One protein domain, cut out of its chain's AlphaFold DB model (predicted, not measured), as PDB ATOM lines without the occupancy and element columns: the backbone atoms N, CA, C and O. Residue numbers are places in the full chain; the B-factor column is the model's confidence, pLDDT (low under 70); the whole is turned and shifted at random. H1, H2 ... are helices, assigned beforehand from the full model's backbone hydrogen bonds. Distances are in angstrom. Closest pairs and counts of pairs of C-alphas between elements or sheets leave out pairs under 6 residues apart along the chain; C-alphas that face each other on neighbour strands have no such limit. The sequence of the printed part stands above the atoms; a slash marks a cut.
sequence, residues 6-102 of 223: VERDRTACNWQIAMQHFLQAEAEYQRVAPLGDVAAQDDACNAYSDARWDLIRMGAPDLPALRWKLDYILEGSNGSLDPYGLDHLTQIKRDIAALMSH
ATOM      1  N   VAL A   6     -37.508 -55.042  13.822       53.06
ATOM      2  CA  VAL A   6     -36.178 -54.525  13.468       53.06
ATOM      3  C   VAL A   6     -36.090 -54.028  12.015       53.06
ATOM      4  O   VAL A   6     -35.391 -53.054  11.737       53.06
ATOM      5  N   GLU A   7     -36.797 -54.653  11.068       57.06
ATOM      6  CA  GLU A   7     -36.776 -54.227   9.659       57.06
ATOM      7  C   GLU A   7     -37.615 -52.961   9.422       57.06
ATOM      8  O   GLU A   7     -37.261 -52.136   8.573       57.06
ATOM      9  N   ARG A   8     -38.678 -52.753  10.212       56.81
ATOM     10  CA  ARG A   8     -39.512 -51.541  10.155       56.81
ATOM     11  C   ARG A   8     -38.777 -50.324  10.697       56.81
ATOM     12  O   ARG A   8     -38.743 -49.304  10.011       56.81
ATOM     13  N   ASP A   9     -38.125 -50.454  11.851       63.91
ATOM     14  CA  ASP A   9     -37.329 -49.367  12.437       63.91
ATOM     15  C   ASP A   9     -36.193 -48.943  11.501       63.91
ATOM     16  O   ASP A   9     -35.926 -47.755  11.312       63.91
ATOM     17  N   ARG A  10     -35.574 -49.914  10.819       72.38
ATOM     18  CA  ARG A  10     -34.549 -49.640   9.810       72.38
ATOM     19  C   ARG A  10     -35.119 -48.947   8.571       72.38
ATOM     20  O   ARG A  10     -34.487 -48.032   8.052       72.38
ATOM     21  N   THR A  11     -36.299 -49.350   8.106       73.81
ATOM     22  CA  THR A  11     -36.960 -48.727   6.946       73.81
ATOM     23  C   THR A  11     -37.384 -47.292   7.250       73.81
ATOM     24  O   THR A  11     -37.128 -46.402   6.446       73.81
ATOM     25  N   ALA A  12     -37.949 -47.042   8.434       75.31
ATOM     26  CA  ALA A  12     -38.327 -45.703   8.881       75.31
ATOM     27  C   ALA A  12     -37.107 -44.778   9.036       75.31
ATOM     28  O   ALA A  12     -37.129 -43.643   8.562       75.31
ATOM     29  N   CYS A  13     -36.020 -45.279   9.629       81.12
ATOM     30  CA  CYS A  13     -34.763 -44.539   9.755       81.12
ATOM     31  C   CYS A  13     -34.166 -44.188   8.379       81.12
ATOM     32  O   CYS A  13     -33.837 -43.031   8.114       81.12
ATOM     33  N   ASN A  14     -34.107 -45.157   7.459       87.38
ATOM     34  CA  ASN A  14     -33.615 -44.929   6.098       87.38
ATOM     35  C   ASN A  14     -34.484 -43.919   5.331       87.38
ATOM     36  O   ASN A  14     -33.948 -43.074   4.615       87.38
ATOM     37  N   TRP A  15     -35.807 -43.980   5.509       89.75
ATOM     38  CA  TRP A  15     -36.748 -43.046   4.894       89.75
ATOM     39  C   TRP A  15     -36.528 -41.611   5.371       89.75
ATOM     40  O   TRP A  15     -36.492 -40.687   4.563       89.75
ATOM     41  N   GLN A  16     -36.329 -41.409   6.677       89.06
ATOM     42  CA  GLN A  16     -36.054 -40.085   7.241       89.06
ATOM     43  C   GLN A  16     -34.747 -39.489   6.708       89.06
ATOM     44  O   GLN A  16     -34.717 -38.309   6.360       89.06
ATOM     45  N   ILE A  17     -33.689 -40.298   6.595       90.94
ATOM     46  CA  ILE A  17     -32.408 -39.866   6.017       90.94
ATOM     47  C   ILE A  17     -32.591 -39.474   4.544       90.94
ATOM     48  O   ILE A  17     -32.173 -38.391   4.136       90.94
ATOM     49  N   ALA A  18     -33.265 -40.314   3.754       91.62
ATOM     50  CA  ALA A  18     -33.528 -40.034   2.342       91.62
ATOM     51  C   ALA A  18     -34.388 -38.772   2.150       91.62
ATOM     52  O   ALA A  18     -34.093 -37.951   1.283       91.62
ATOM     53  N   MET A  19     -35.398 -38.567   3.000       92.94
ATOM     54  CA  MET A  19     -36.218 -37.354   3.003       92.94
ATOM     55  C   MET A  19     -35.382 -36.103   3.297       92.94
ATOM     56  O   MET A  19     -35.543 -35.085   2.631       92.94
ATOM     57  N   GLN A  20     -34.455 -36.163   4.258       91.94
ATOM     58  CA  GLN A  20     -33.561 -35.035   4.536       91.94
ATOM     59  C   GLN A  20     -32.662 -34.703   3.342       91.94
ATOM     60  O   GLN A  20     -32.510 -33.527   3.016       91.94
ATOM     61  N   HIS A  21     -32.101 -35.712   2.669       92.25
ATOM     62  CA  HIS A  21     -31.302 -35.496   1.459       92.25
ATOM     63  C   HIS A  21     -32.130 -34.870   0.330       92.25
ATOM     64  O   HIS A  21     -31.665 -33.932  -0.313       92.25
ATOM     65  N   PHE A  22     -33.365 -35.339   0.127       93.69
ATOM     66  CA  PHE A  22     -34.293 -34.754  -0.840       93.69
ATOM     67  C   PHE A  22     -34.545 -33.266  -0.556       93.69
ATOM     68  O   PHE A  22     -34.357 -32.438  -1.444       93.69
ATOM     69  N   LEU A  23     -34.884 -32.910   0.688       91.69
ATOM     70  CA  LEU A  23     -35.150 -31.518   1.077       91.69
ATOM     71  C   LEU A  23     -33.916 -30.615   0.918       91.69
ATOM     72  O   LEU A  23     -34.039 -29.452   0.537       91.69
ATOM     73  N   GLN A  24     -32.716 -31.135   1.194       94.00
ATOM     74  CA  GLN A  24     -31.466 -30.399   0.984       94.00
ATOM     75  C   GLN A  24     -31.186 -30.161  -0.504       94.00
ATOM     76  O   GLN A  24     -30.846 -29.042  -0.888       94.00
ATOM     77  N   ALA A  25     -31.351 -31.191  -1.339       92.12
ATOM     78  CA  ALA A  25     -31.157 -31.082  -2.780       92.12
ATOM     79  C   ALA A  25     -32.188 -30.142  -3.425       92.12
ATOM     80  O   ALA A  25     -31.840 -29.342  -4.290       92.12
ATOM     81  N   GLU A  26     -33.440 -30.176  -2.960       93.50
ATOM     82  CA  GLU A  26     -34.489 -29.247  -3.382       93.50
ATOM     83  C   GLU A  26     -34.132 -27.796  -3.043       93.50
ATOM     84  O   GLU A  26     -34.200 -26.923  -3.910       93.50
ATOM     85  N   ALA A  27     -33.707 -27.536  -1.803       93.12
ATOM     86  CA  ALA A  27     -33.313 -26.199  -1.371       93.12
ATOM     87  C   ALA A  27     -32.131 -25.657  -2.192       93.12
ATOM     88  O   ALA A  27     -32.127 -24.486  -2.575       93.12
ATOM     89  N   GLU A  28     -31.146 -26.505  -2.499       93.44
ATOM     90  CA  GLU A  28     -30.002 -26.124  -3.327       93.44
ATOM     91  C   GLU A  28     -30.419 -25.832  -4.774       93.44
ATOM     92  O   GLU A  28     -30.043 -24.796  -5.328       93.44
ATOM     93  N   TYR A  29     -31.264 -26.677  -5.368       91.88
ATOM     94  CA  TYR A  29     -31.812 -26.427  -6.698       91.88
ATOM     95  C   TYR A  29     -32.585 -25.103  -6.753       91.88
ATOM     96  O   TYR A  29     -32.319 -24.272  -7.622       91.88
ATOM     97  N   GLN A  30     -33.471 -24.839  -5.787       91.69
ATOM     98  CA  GLN A  30     -34.220 -23.579  -5.702       91.69
ATOM     99  C   GLN A  30     -33.312 -22.353  -5.526       91.69
ATOM    100  O   GLN A  30     -33.634 -21.268  -6.012       91.69
ATOM    101  N   ARG A  31     -32.166 -22.514  -4.856       94.19
ATOM    102  CA  ARG A  31     -31.174 -21.451  -4.670       94.19
ATOM    103  C   ARG A  31     -30.427 -21.120  -5.965       94.19
ATOM    104  O   ARG A  31     -30.128 -19.950  -6.203       94.19
ATOM    105  N   VAL A  32     -30.098 -22.127  -6.775       91.25
ATOM    106  CA  VAL A  32     -29.230 -21.989  -7.962       91.25
ATOM    107  C   VAL A  32     -30.025 -21.756  -9.257       91.25
ATOM    108  O   VAL A  32     -29.574 -21.019 -10.141       91.25
ATOM    109  N   ALA A  33     -31.243 -22.296  -9.362       88.56
ATOM    110  CA  ALA A  33     -32.137 -22.145 -10.518       88.56
ATOM    111  C   ALA A  33     -32.387 -20.686 -10.978       88.56
ATOM    112  O   ALA A  33     -32.485 -20.455 -12.182       88.56
ATOM    113  N   PRO A  34     -32.434 -19.666 -10.099       91.44
ATOM    114  CA  PRO A  34     -32.627 -18.279 -10.534       91.44
ATOM    115  C   PRO A  34     -31.353 -17.567 -11.020       91.44
ATOM    116  O   PRO A  34     -31.451 -16.480 -11.583       91.44
ATOM    117  N   LEU A  35     -30.158 -18.120 -10.774       88.19
ATOM    118  CA  LEU A  35     -28.886 -17.388 -10.919       88.19
ATOM    119  C   LEU A  35     -28.328 -17.347 -12.353       88.19
ATOM    120  O   LEU A  35     -27.428 -16.559 -12.629       88.19
ATOM    121  N   GLY A  36     -28.854 -18.172 -13.263       84.56
ATOM    122  CA  GLY A  36     -28.438 -18.226 -14.670       84.56
ATOM    123  C   GLY A  36     -27.113 -18.953 -14.942       84.56
ATOM    124  O   GLY A  36     -26.672 -18.980 -16.090       84.56
ATOM    125  N   ASP A  37     -26.482 -19.548 -13.924       92.81
ATOM    126  CA  ASP A  37     -25.337 -20.451 -14.093       92.81
ATOM    127  C   ASP A  37     -25.827 -21.836 -14.530       92.81
ATOM    128  O   ASP A  37     -26.248 -22.651 -13.713       92.81
ATOM    129  N   VAL A  38     -25.783 -22.091 -15.837       91.50
ATOM    130  CA  VAL A  38     -26.332 -23.312 -16.446       91.50
ATOM    131  C   VAL A  38     -25.678 -24.583 -15.899       91.50
ATOM    132  O   VAL A  38     -26.374 -25.574 -15.711       91.50
ATOM    133  N   ALA A  39     -24.369 -24.569 -15.620       92.50
ATOM    134  CA  ALA A  39     -23.672 -25.764 -15.142       92.50
ATOM    135  C   ALA A  39     -24.093 -26.105 -13.709       92.50
ATOM    136  O   ALA A  39     -24.483 -27.234 -13.425       92.50
ATOM    137  N   ALA A  40     -24.106 -25.105 -12.826       89.75
ATOM    138  CA  ALA A  40     -24.545 -25.297 -11.448       89.75
ATOM    139  C   ALA A  40     -26.038 -25.675 -11.360       89.75
ATOM    140  O   ALA A  40     -26.442 -26.427 -10.473       89.75
ATOM    141  N   GLN A  41     -26.863 -25.169 -12.282       91.19
ATOM    142  CA  GLN A  41     -28.276 -25.540 -12.383       91.19
ATOM    143  C   GLN A  41     -28.469 -26.993 -12.801       91.19
ATOM    144  O   GLN A  41     -29.321 -27.666 -12.222       91.19
ATOM    145  N   ASP A  42     -27.698 -27.467 -13.779       93.19
ATOM    146  CA  ASP A  42     -27.771 -28.850 -14.249       93.19
ATOM    147  C   ASP A  42     -27.358 -29.827 -13.140       93.19
ATOM    148  O   ASP A  42     -28.104 -30.753 -12.821       93.19
ATOM    149  N   ASP A  43     -26.245 -29.551 -12.453       93.75
ATOM    150  CA  ASP A  43     -25.774 -30.362 -11.324       93.75
ATOM    151  C   ASP A  43     -26.808 -30.424 -10.188       93.75
ATOM    152  O   ASP A  43     -27.125 -31.504  -9.681       93.75
ATOM    153  N   ALA A  44     -27.385 -29.279  -9.808       91.56
ATOM    154  CA  ALA A  44     -28.400 -29.226  -8.759       91.56
ATOM    155  C   ALA A  44     -29.712 -29.914  -9.182       91.56
ATOM    156  O   ALA A  44     -30.352 -30.572  -8.363       91.56
ATOM    157  N   CYS A  45     -30.100 -29.802 -10.457       91.06
ATOM    158  CA  CYS A  45     -31.268 -30.485 -11.014       91.06
ATOM    159  C   CYS A  45     -31.091 -32.009 -10.972       91.06
ATOM    160  O   CYS A  45     -31.998 -32.722 -10.535       91.06
ATOM    161  N   ASN A  46     -29.913 -32.500 -11.364       92.50
ATOM    162  CA  ASN A  46     -29.575 -33.920 -11.323       92.50
ATOM    163  C   ASN A  46     -29.598 -34.448  -9.883       92.50
ATOM    164  O   ASN A  46     -30.301 -35.417  -9.607       92.50
ATOM    165  N   ALA A  47     -28.944 -33.756  -8.944       90.94
ATOM    166  CA  ALA A  47     -28.943 -34.141  -7.532       90.94
ATOM    167  C   ALA A  47     -30.356 -34.159  -6.920       90.94
ATOM    168  O   ALA A  47     -30.718 -35.098  -6.207       90.94
ATOM    169  N   TYR A  48     -31.176 -33.147  -7.223       92.12
ATOM    170  CA  TYR A  48     -32.577 -33.097  -6.807       92.12
ATOM    171  C   TYR A  48     -33.388 -34.254  -7.400       92.12
ATOM    172  O   TYR A  48     -34.132 -34.929  -6.683       92.12
ATOM    173  N   SER A  49     -33.226 -34.517  -8.698       89.62
ATOM    174  CA  SER A  49     -33.923 -35.599  -9.389       89.62
ATOM    175  C   SER A  49     -33.532 -36.974  -8.843       89.62
ATOM    176  O   SER A  49     -34.414 -37.804  -8.622       89.62
ATOM    177  N   ASP A  50     -32.249 -37.210  -8.574       89.88
ATOM    178  CA  ASP A  50     -31.753 -38.474  -8.027       89.88
ATOM    179  C   ASP A  50     -32.288 -38.721  -6.613       89.88
ATOM    180  O   ASP A  50     -32.919 -39.751  -6.364       89.88
ATOM    181  N   ALA A  51     -32.148 -37.740  -5.712       90.19
ATOM    182  CA  ALA A  51     -32.641 -37.849  -4.337       90.19
ATOM    183  C   ALA A  51     -34.156 -38.105  -4.288       90.19
ATOM    184  O   ALA A  51     -34.648 -38.914  -3.495       90.19
ATOM    185  N   ARG A  52     -34.903 -37.455  -5.184       88.69
ATOM    186  CA  ARG A  52     -36.338 -37.676  -5.366       88.69
ATOM    187  C   ARG A  52     -36.658 -39.110  -5.772       88.69
ATOM    188  O   ARG A  52     -37.556 -39.726  -5.195       88.69
ATOM    189  N   TRP A  53     -35.983 -39.634  -6.793       87.12
ATOM    190  CA  TRP A  53     -36.302 -40.966  -7.303       87.12
ATOM    191  C   TRP A  53     -35.891 -42.066  -6.334       87.12
ATOM    192  O   TRP A  53     -36.612 -43.058  -6.209       87.12
ATOM    193  N   ASP A  54     -34.806 -41.874  -5.593       89.50
ATOM    194  CA  ASP A  54     -34.418 -42.778  -4.513       89.50
ATOM    195  C   ASP A  54     -35.490 -42.843  -3.421       89.50
ATOM    196  O   ASP A  54     -35.878 -43.935  -2.992       89.50
ATOM    197  N   LEU A  55     -36.046 -41.693  -3.040       89.44
ATOM    198  CA  LEU A  55     -37.130 -41.616  -2.068       89.44
ATOM    199  C   LEU A  55     -38.406 -42.304  -2.585       89.44
ATOM    200  O   LEU A  55     -39.006 -43.108  -1.882       89.44
ATOM    201  N   ILE A  56     -38.812 -42.085  -3.837       88.50
ATOM    202  CA  ILE A  56     -40.009 -42.741  -4.400       88.50
ATOM    203  C   ILE A  56     -39.853 -44.272  -4.468       88.50
ATOM    204  O   ILE A  56     -40.815 -45.001  -4.189       88.50
ATOM    205  N   ARG A  57     -38.657 -44.764  -4.811       88.69
ATOM    206  CA  ARG A  57     -38.348 -46.201  -4.929       88.69
ATOM    207  C   ARG A  57     -38.238 -46.915  -3.584       88.69
ATOM    208  O   ARG A  57     -38.508 -48.114  -3.521       88.69
ATOM    209  N   MET A  58     -37.831 -46.219  -2.525       90.19
ATOM    210  CA  MET A  58     -37.748 -46.789  -1.177       90.19
ATOM    211  C   MET A  58     -39.137 -47.199  -0.675       90.19
ATOM    212  O   MET A  58     -40.108 -46.563  -1.041       90.19
ATOM    213  N   GLY A  59     -39.287 -48.235   0.153       88.00
ATOM    214  CA  GLY A  59     -40.602 -48.581   0.717       88.00
ATOM    215  C   GLY A  59     -41.146 -47.484   1.640       88.00
ATOM    216  O   GLY A  59     -40.385 -46.930   2.431       88.00
ATOM    217  N   ALA A  60     -42.442 -47.172   1.556       88.19
ATOM    218  CA  ALA A  60     -43.062 -46.223   2.484       88.19
ATOM    219  C   ALA A  60     -43.221 -46.870   3.878       88.19
ATOM    220  O   ALA A  60     -43.886 -47.904   3.985       88.19
ATOM    221  N   PRO A  61     -42.638 -46.299   4.948       84.44
ATOM    222  CA  PRO A  61     -42.719 -46.886   6.287       84.44
ATOM    223  C   PRO A  61     -44.101 -46.736   6.941       84.44
ATOM    224  O   PRO A  61     -44.458 -47.538   7.804       84.44
ATOM    225  N   ASP A  62     -44.872 -45.714   6.556       81.75
ATOM    226  CA  ASP A  62     -46.150 -45.348   7.167       81.75
ATOM    227  C   ASP A  62     -47.098 -44.625   6.182       81.75
ATOM    228  O   ASP A  62     -46.778 -44.396   5.010       81.75
ATOM    229  N   LEU A  63     -48.305 -44.289   6.658       81.19
ATOM    230  CA  LEU A  63     -49.323 -43.592   5.862       81.19
ATOM    231  C   LEU A  63     -48.913 -42.160   5.465       81.19
ATOM    232  O   LEU A  63     -49.149 -41.805   4.309       81.19
ATOM    233  N   PRO A  64     -48.309 -41.330   6.341       88.31
ATOM    234  CA  PRO A  64     -47.772 -40.029   5.938       88.31
ATOM    235  C   PRO A  64     -46.758 -40.104   4.789       88.31
ATOM    236  O   PRO A  64     -46.871 -39.336   3.835       88.31
ATOM    237  N   ALA A  65     -45.811 -41.045   4.833       88.69
ATOM    238  CA  ALA A  65     -44.836 -41.241   3.764       88.69
ATOM    239  C   ALA A  65     -45.498 -41.682   2.450       88.69
ATOM    240  O   ALA A  65     -45.174 -41.157   1.385       88.69
ATOM    241  N   LEU A  66     -46.463 -42.607   2.519       89.62
ATOM    242  CA  LEU A  66     -47.243 -43.018   1.350       89.62
ATOM    243  C   LEU A  66     -48.020 -41.838   0.750       89.62
ATOM    244  O   LEU A  66     -48.027 -41.661  -0.466       89.62
ATOM    245  N   ARG A  67     -48.655 -41.021   1.596       86.50
ATOM    246  CA  ARG A  67     -49.382 -39.830   1.158       86.50
ATOM    247  C   ARG A  67     -48.460 -38.856   0.438       86.50
ATOM    248  O   ARG A  67     -48.797 -38.441  -0.660       86.50
ATOM    249  N   TRP A  68     -47.289 -38.563   1.003       90.06
ATOM    250  CA  TRP A  68     -46.304 -37.694   0.360       90.06
ATOM    251  C   TRP A  68     -45.947 -38.182  -1.053       90.06
ATOM    252  O   TRP A  68     -45.959 -37.394  -1.993       90.06
ATOM    253  N   LYS A  69     -45.707 -39.491  -1.236       89.81
ATOM    254  CA  LYS A  69     -45.415 -40.061  -2.564       89.81
ATOM    255  C   LYS A  69     -46.565 -39.892  -3.551       89.81
ATOM    256  O   LYS A  69     -46.327 -39.622  -4.725       89.81
ATOM    257  N   LEU A  70     -47.792 -40.129  -3.087       86.25
ATOM    258  CA  LEU A  70     -48.998 -40.002  -3.902       86.25
ATOM    259  C   LEU A  70     -49.210 -38.553  -4.323       86.25
ATOM    260  O   LEU A  70     -49.367 -38.309  -5.514       86.25
ATOM    261  N   ASP A  71     -49.154 -37.622  -3.370       84.81
ATOM    262  CA  ASP A  71     -49.290 -36.187  -3.623       84.81
ATOM    263  C   ASP A  71     -48.240 -35.754  -4.663       84.81
ATOM    264  O   ASP A  71     -48.591 -35.213  -5.708       84.81
ATOM    265  N   TYR A  72     -46.975 -36.151  -4.480       81.75
ATOM    266  CA  TYR A  72     -45.891 -35.809  -5.402       81.75
ATOM    267  C   TYR A  72     -46.094 -36.359  -6.830       81.75
ATOM    268  O   TYR A  72     -45.919 -35.647  -7.819       81.75
ATOM    269  N   ILE A  73     -46.458 -37.639  -6.971       80.31
ATOM    270  CA  ILE A  73     -46.637 -38.275  -8.290       80.31
ATOM    271  C   ILE A  73     -47.887 -37.754  -9.009       80.31
ATOM    272  O   ILE A  73     -47.894 -37.673 -10.239       80.31
ATOM    273  N   LEU A  74     -48.938 -37.417  -8.259       75.88
ATOM    274  CA  LEU A  74     -50.199 -36.925  -8.811       75.88
ATOM    275  C   LEU A  74     -50.153 -35.433  -9.159       75.88
ATOM    276  O   LEU A  74     -50.806 -35.032 -10.120       75.88
ATOM    277  N   GLU A  75     -49.387 -34.622  -8.425       74.25
ATOM    278  CA  GLU A  75     -49.159 -33.208  -8.756       74.25
ATOM    279  C   GLU A  75     -48.327 -33.052 -10.043       74.25
ATOM    280  O   GLU A  75     -48.577 -32.142 -10.845       74.25
ATOM    281  N   GLY A  76     -47.408 -33.993 -10.295       63.00
ATOM    282  CA  GLY A  76     -46.597 -34.056 -11.510       63.00
ATOM    283  C   GLY A  76     -45.687 -32.838 -11.703       63.00
ATOM    284  O   GLY A  76     -45.568 -31.961 -10.849       63.00
ATOM    285  N   SER A  77     -45.038 -32.747 -12.866       57.31
ATOM    286  CA  SER A  77     -44.426 -31.491 -13.317       57.31
ATOM    287  C   SER A  77     -45.418 -30.785 -14.243       57.31
ATOM    288  O   SER A  77     -45.772 -31.292 -15.305       57.31
ATOM    289  N   ASN A  78     -45.925 -29.621 -13.822       55.31
ATOM    290  CA  ASN A  78     -46.917 -28.824 -14.561       55.31
ATOM    291  C   ASN A  78     -48.287 -29.507 -14.790       55.31
ATOM    292  O   ASN A  78     -48.926 -29.273 -15.817       55.31
ATOM    293  N   GLY A  79     -48.763 -30.336 -13.851       51.66
ATOM    294  CA  GLY A  79     -50.105 -30.933 -13.921       51.66
ATOM    295  C   GLY A  79     -50.255 -32.072 -14.936       51.66
ATOM    296  O   GLY A  79     -51.377 -32.420 -15.311       51.66
ATOM    297  N   SER A  80     -49.142 -32.654 -15.396       50.53
ATOM    298  CA  SER A  80     -49.132 -33.881 -16.193       50.53
ATOM    299  C   SER A  80     -48.580 -35.039 -15.363       50.53
ATOM    300  O   SER A  80     -47.539 -34.897 -14.719       50.53
ATOM    301  N   LEU A  81     -49.274 -36.184 -15.392       56.94
ATOM    302  CA  LEU A  81     -48.760 -37.442 -14.850       56.94
ATOM    303  C   LEU A  81     -47.449 -37.769 -15.566       56.94
ATOM    304  O   LEU A  81     -47.437 -37.963 -16.781       56.94
ATOM    305  N   ASP A  82     -46.359 -37.814 -14.806       59.66
ATOM    306  CA  ASP A  82     -45.022 -38.018 -15.348       59.66
ATOM    307  C   ASP A  82     -44.962 -39.373 -16.099       59.66
ATOM    308  O   ASP A  82     -45.216 -40.425 -15.494       59.66
ATOM    309  N   PRO A  83     -44.675 -39.398 -17.419       54.09
ATOM    310  CA  PRO A  83     -44.739 -40.613 -18.238       54.09
ATOM    311  C   PRO A  83     -43.746 -41.712 -17.818       54.09
ATOM    312  O   PRO A  83     -43.868 -42.851 -18.268       54.09
ATOM    313  N   TYR A  84     -42.800 -41.412 -16.922       59.25
ATOM    314  CA  TYR A  84     -41.828 -42.362 -16.368       59.25
ATOM    315  C   TYR A  84     -42.351 -43.160 -15.145       59.25
ATOM    316  O   TYR A  84     -41.587 -43.845 -14.467       59.25
ATOM    317  N   GLY A  85     -43.655 -43.096 -14.840       60.62
ATOM    318  CA  GLY A  85     -44.232 -43.523 -13.557       60.62
ATOM    319  C   GLY A  85     -44.624 -44.998 -13.359       60.62
ATOM    320  O   GLY A  85     -45.121 -45.322 -12.282       60.62
ATOM    321  N   LEU A  86     -44.450 -45.916 -14.319       67.56
ATOM    322  CA  LEU A  86     -44.963 -47.298 -14.157       67.56
ATOM    323  C   LEU A  86     -44.279 -48.083 -13.024       67.56
ATOM    324  O   LEU A  86     -44.953 -48.774 -12.251       67.56
ATOM    325  N   ASP A  87     -42.964 -47.938 -12.872       75.94
ATOM    326  CA  ASP A  87     -42.222 -48.580 -11.782       75.94
ATOM    327  C   ASP A  87     -42.564 -47.950 -10.423       75.94
ATOM    328  O   ASP A  87     -42.682 -48.649  -9.415       75.94
ATOM    329  N   HIS A  88     -42.838 -46.644 -10.395       80.56
ATOM    330  CA  HIS A  88     -43.242 -45.924  -9.186       80.56
ATOM    331  C   HIS A  88     -44.657 -46.289  -8.742       80.56
ATOM    332  O   HIS A  88     -44.891 -46.534  -7.560       80.56
ATOM    333  N   LEU A  89     -45.593 -46.426  -9.684       80.81
ATOM    334  CA  LEU A  89     -46.930 -46.951  -9.407       80.81
ATOM    335  C   LEU A  89     -46.864 -48.393  -8.896       80.81
ATOM    336  O   LEU A  89     -47.645 -48.777  -8.026       80.81
ATOM    337  N   THR A  90     -45.923 -49.190  -9.404       83.62
ATOM    338  CA  THR A  90     -45.673 -50.541  -8.892       83.62
ATOM    339  C   THR A  90     -45.169 -50.495  -7.450       83.62
ATOM    340  O   THR A  90     -45.673 -51.250  -6.617       83.62
ATOM    341  N   GLN A  91     -44.241 -49.592  -7.120       86.38
ATOM    342  CA  GLN A  91     -43.770 -49.425  -5.745       86.38
ATOM    343  C   GLN A  91     -44.873 -48.913  -4.810       86.38
ATOM    344  O   GLN A  91     -45.072 -49.497  -3.753       86.38
ATOM    345  N   ILE A  92     -45.669 -47.922  -5.219       86.06
ATOM    346  CA  ILE A  92     -46.830 -47.446  -4.450       86.06
ATOM    347  C   ILE A  92     -47.821 -48.581  -4.188       86.06
ATOM    348  O   ILE A  92     -48.307 -48.733  -3.072       86.06
ATOM    349  N   LYS A  93     -48.119 -49.417  -5.192       83.81
ATOM    350  CA  LYS A  93     -48.989 -50.586  -4.998       83.81
ATOM    351  C   LYS A  93     -48.411 -51.556  -3.971       83.81
ATOM    352  O   LYS A  93     -49.175 -52.108  -3.185       83.81
ATOM    353  N   ARG A  94     -47.087 -51.757  -3.959       84.81
ATOM    354  CA  ARG A  94     -46.412 -52.564  -2.930       84.81
ATOM    355  C   ARG A  94     -46.485 -51.908  -1.559       84.81
ATOM    356  O   ARG A  94     -46.748 -52.619  -0.603       84.81
ATOM    357  N   ASP A  95     -46.307 -50.595  -1.466       85.12
ATOM    358  CA  ASP A  95     -46.408 -49.850  -0.209       85.12
ATOM    359  C   ASP A  95     -47.829 -49.923   0.363       85.12
ATOM    360  O   ASP A  95     -48.005 -50.238   1.535       85.12
ATOM    361  N   ILE A  96     -48.853 -49.726  -0.477       83.44
ATOM    362  CA  ILE A  96     -50.264 -49.914  -0.111       83.44
ATOM    363  C   ILE A  96     -50.489 -51.353   0.343       83.44
ATOM    364  O   ILE A  96     -51.043 -51.569   1.413       83.44
ATOM    365  N   ALA A  97     -50.040 -52.343  -0.431       77.94
ATOM    366  CA  ALA A  97     -50.185 -53.743  -0.058       77.94
ATOM    367  C   ALA A  97     -49.465 -54.063   1.258       77.94
ATOM    368  O   ALA A  97     -50.027 -54.775   2.074       77.94
ATOM    369  N   ALA A  98     -48.274 -53.517   1.503       77.38
ATOM    370  CA  ALA A  98     -47.537 -53.695   2.748       77.38
ATOM    371  C   ALA A  98     -48.298 -53.068   3.922       77.38
ATOM    372  O   ALA A  98     -48.592 -53.757   4.897       77.38
ATOM    373  N   LEU A  99     -48.709 -51.804   3.797       76.25
ATOM    374  CA  LEU A  99     -49.464 -51.083   4.821       76.25
ATOM    375  C   LEU A  99     -50.836 -51.719   5.093       76.25
ATOM    376  O   LEU A  99     -51.248 -51.780   6.245       76.25
ATOM    377  N   MET A 100     -51.503 -52.253   4.066       70.44
ATOM    378  CA  MET A 100     -52.777 -52.970   4.189       70.44
ATOM    379  C   MET A 100     -52.624 -54.430   4.637       70.44
ATOM    380  O   MET A 100     -53.550 -54.976   5.229       70.44
ATOM    381  N   SER A 101     -51.491 -55.085   4.354       63.47
ATOM    382  CA  SER A 101     -51.216 -56.471   4.779       63.47
ATOM    383  C   SER A 101     -51.055 -56.590   6.290       63.47
ATOM    384  O   SER A 101     -51.280 -57.658   6.858       63.47
ATOM    385  N   HIS A 102     -50.779 -55.472   6.959       60.16
ATOM    386  CA  HIS A 102     -51.142 -55.297   8.355       60.16
ATOM    387  C   HIS A 102     -52.648 -55.056   8.419       60.16
ATOM    388  O   HIS A 102     -53.098 -53.933   8.644       60.16
TER     389      HIS A 102
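This is residues 6 to 102 of the 223 residues of an uncharacterized protein of Novosphingobium hassiacum (UniProt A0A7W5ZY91). Two helical hairpins joined end to side make the model: a long one of H1 and H2, and a shorter one of H3 and H4 set by the far end of H2, away from the turn of the long hairpin. The turn, residues 34 to 39, stands free at one end of the longest axis, and the last residues of H4 lie toward the other end. The printed part has 97 residues with four named helices, in the order H1, H2, H3, H4, and no named strand; the class is all helix. It is only just compact, close to loose, with a radius of gyration of the C-alphas of 14.8 A, and its outline is elongated, spanning 49 by 30 by 18 A.

H1 runs from Val 6, with its C-alpha at (-36.178, -54.525, 13.468), to Val 32, and is 39.6 A long from first to last C-alpha. H2, residues 38 to 57, is 28.3 A long and ends with C-alpha 57 at (-38.348, -46.201, -4.929). H3, residues 63 to 75, measures 17.9 A. H4, residues 86 to 101, measures 22.0 A and ends with C-alpha 101 at (-51.216, -56.471, 4.779).

H1 and H2 form a helical hairpin and touch, with the C-alphas of Ala 25 and Tyr 48 the closest at 4.7 A. They run opposite ways at a shallow tilt of 21 degrees. H2 and H3 are close but not clearly touching; their closest C-alphas, those of Ile 56 and Lys 69, are 6.3 A apart. H3 and H4 form the second helical hairpin and touch, H4 with residues 92 to 99 alone; the closest C-alphas are those of Leu 66 and Asp 95, 7.1 A apart. These two run opposite ways at a shallow tilt of 25 degrees. H2 touches H4 with residues 56 to 57 alone, meeting residues 88 to 91 of H4; the closest C-alphas are those of Arg 57 and Gln 91, 6.4 A apart. H2 and H4 run the same way at a tilt of 36 degrees, only just steep. With two of these three touching pairs at a shallow tilt, the helix packing is mostly aligned, but only just. H1 is apart from H4, and only just apart from H3, with a closest distance between C-alphas of 8.4 A. In H1, H2, H3 and H4, every O i to N i+4 pair is within hydrogen-bond range.

The two C-alphas farthest apart are those of Gly 36 and His 102, at 49.2 A. The printed part has no cut. The links from H1 to H2 and from H2 to H3 are tight, the link from H3 to H4 is short, and no link is long. The mean pLDDT of the printed part is 82.1; residues 6 to 9, 76 to 86 and 101 to 102 are under 70.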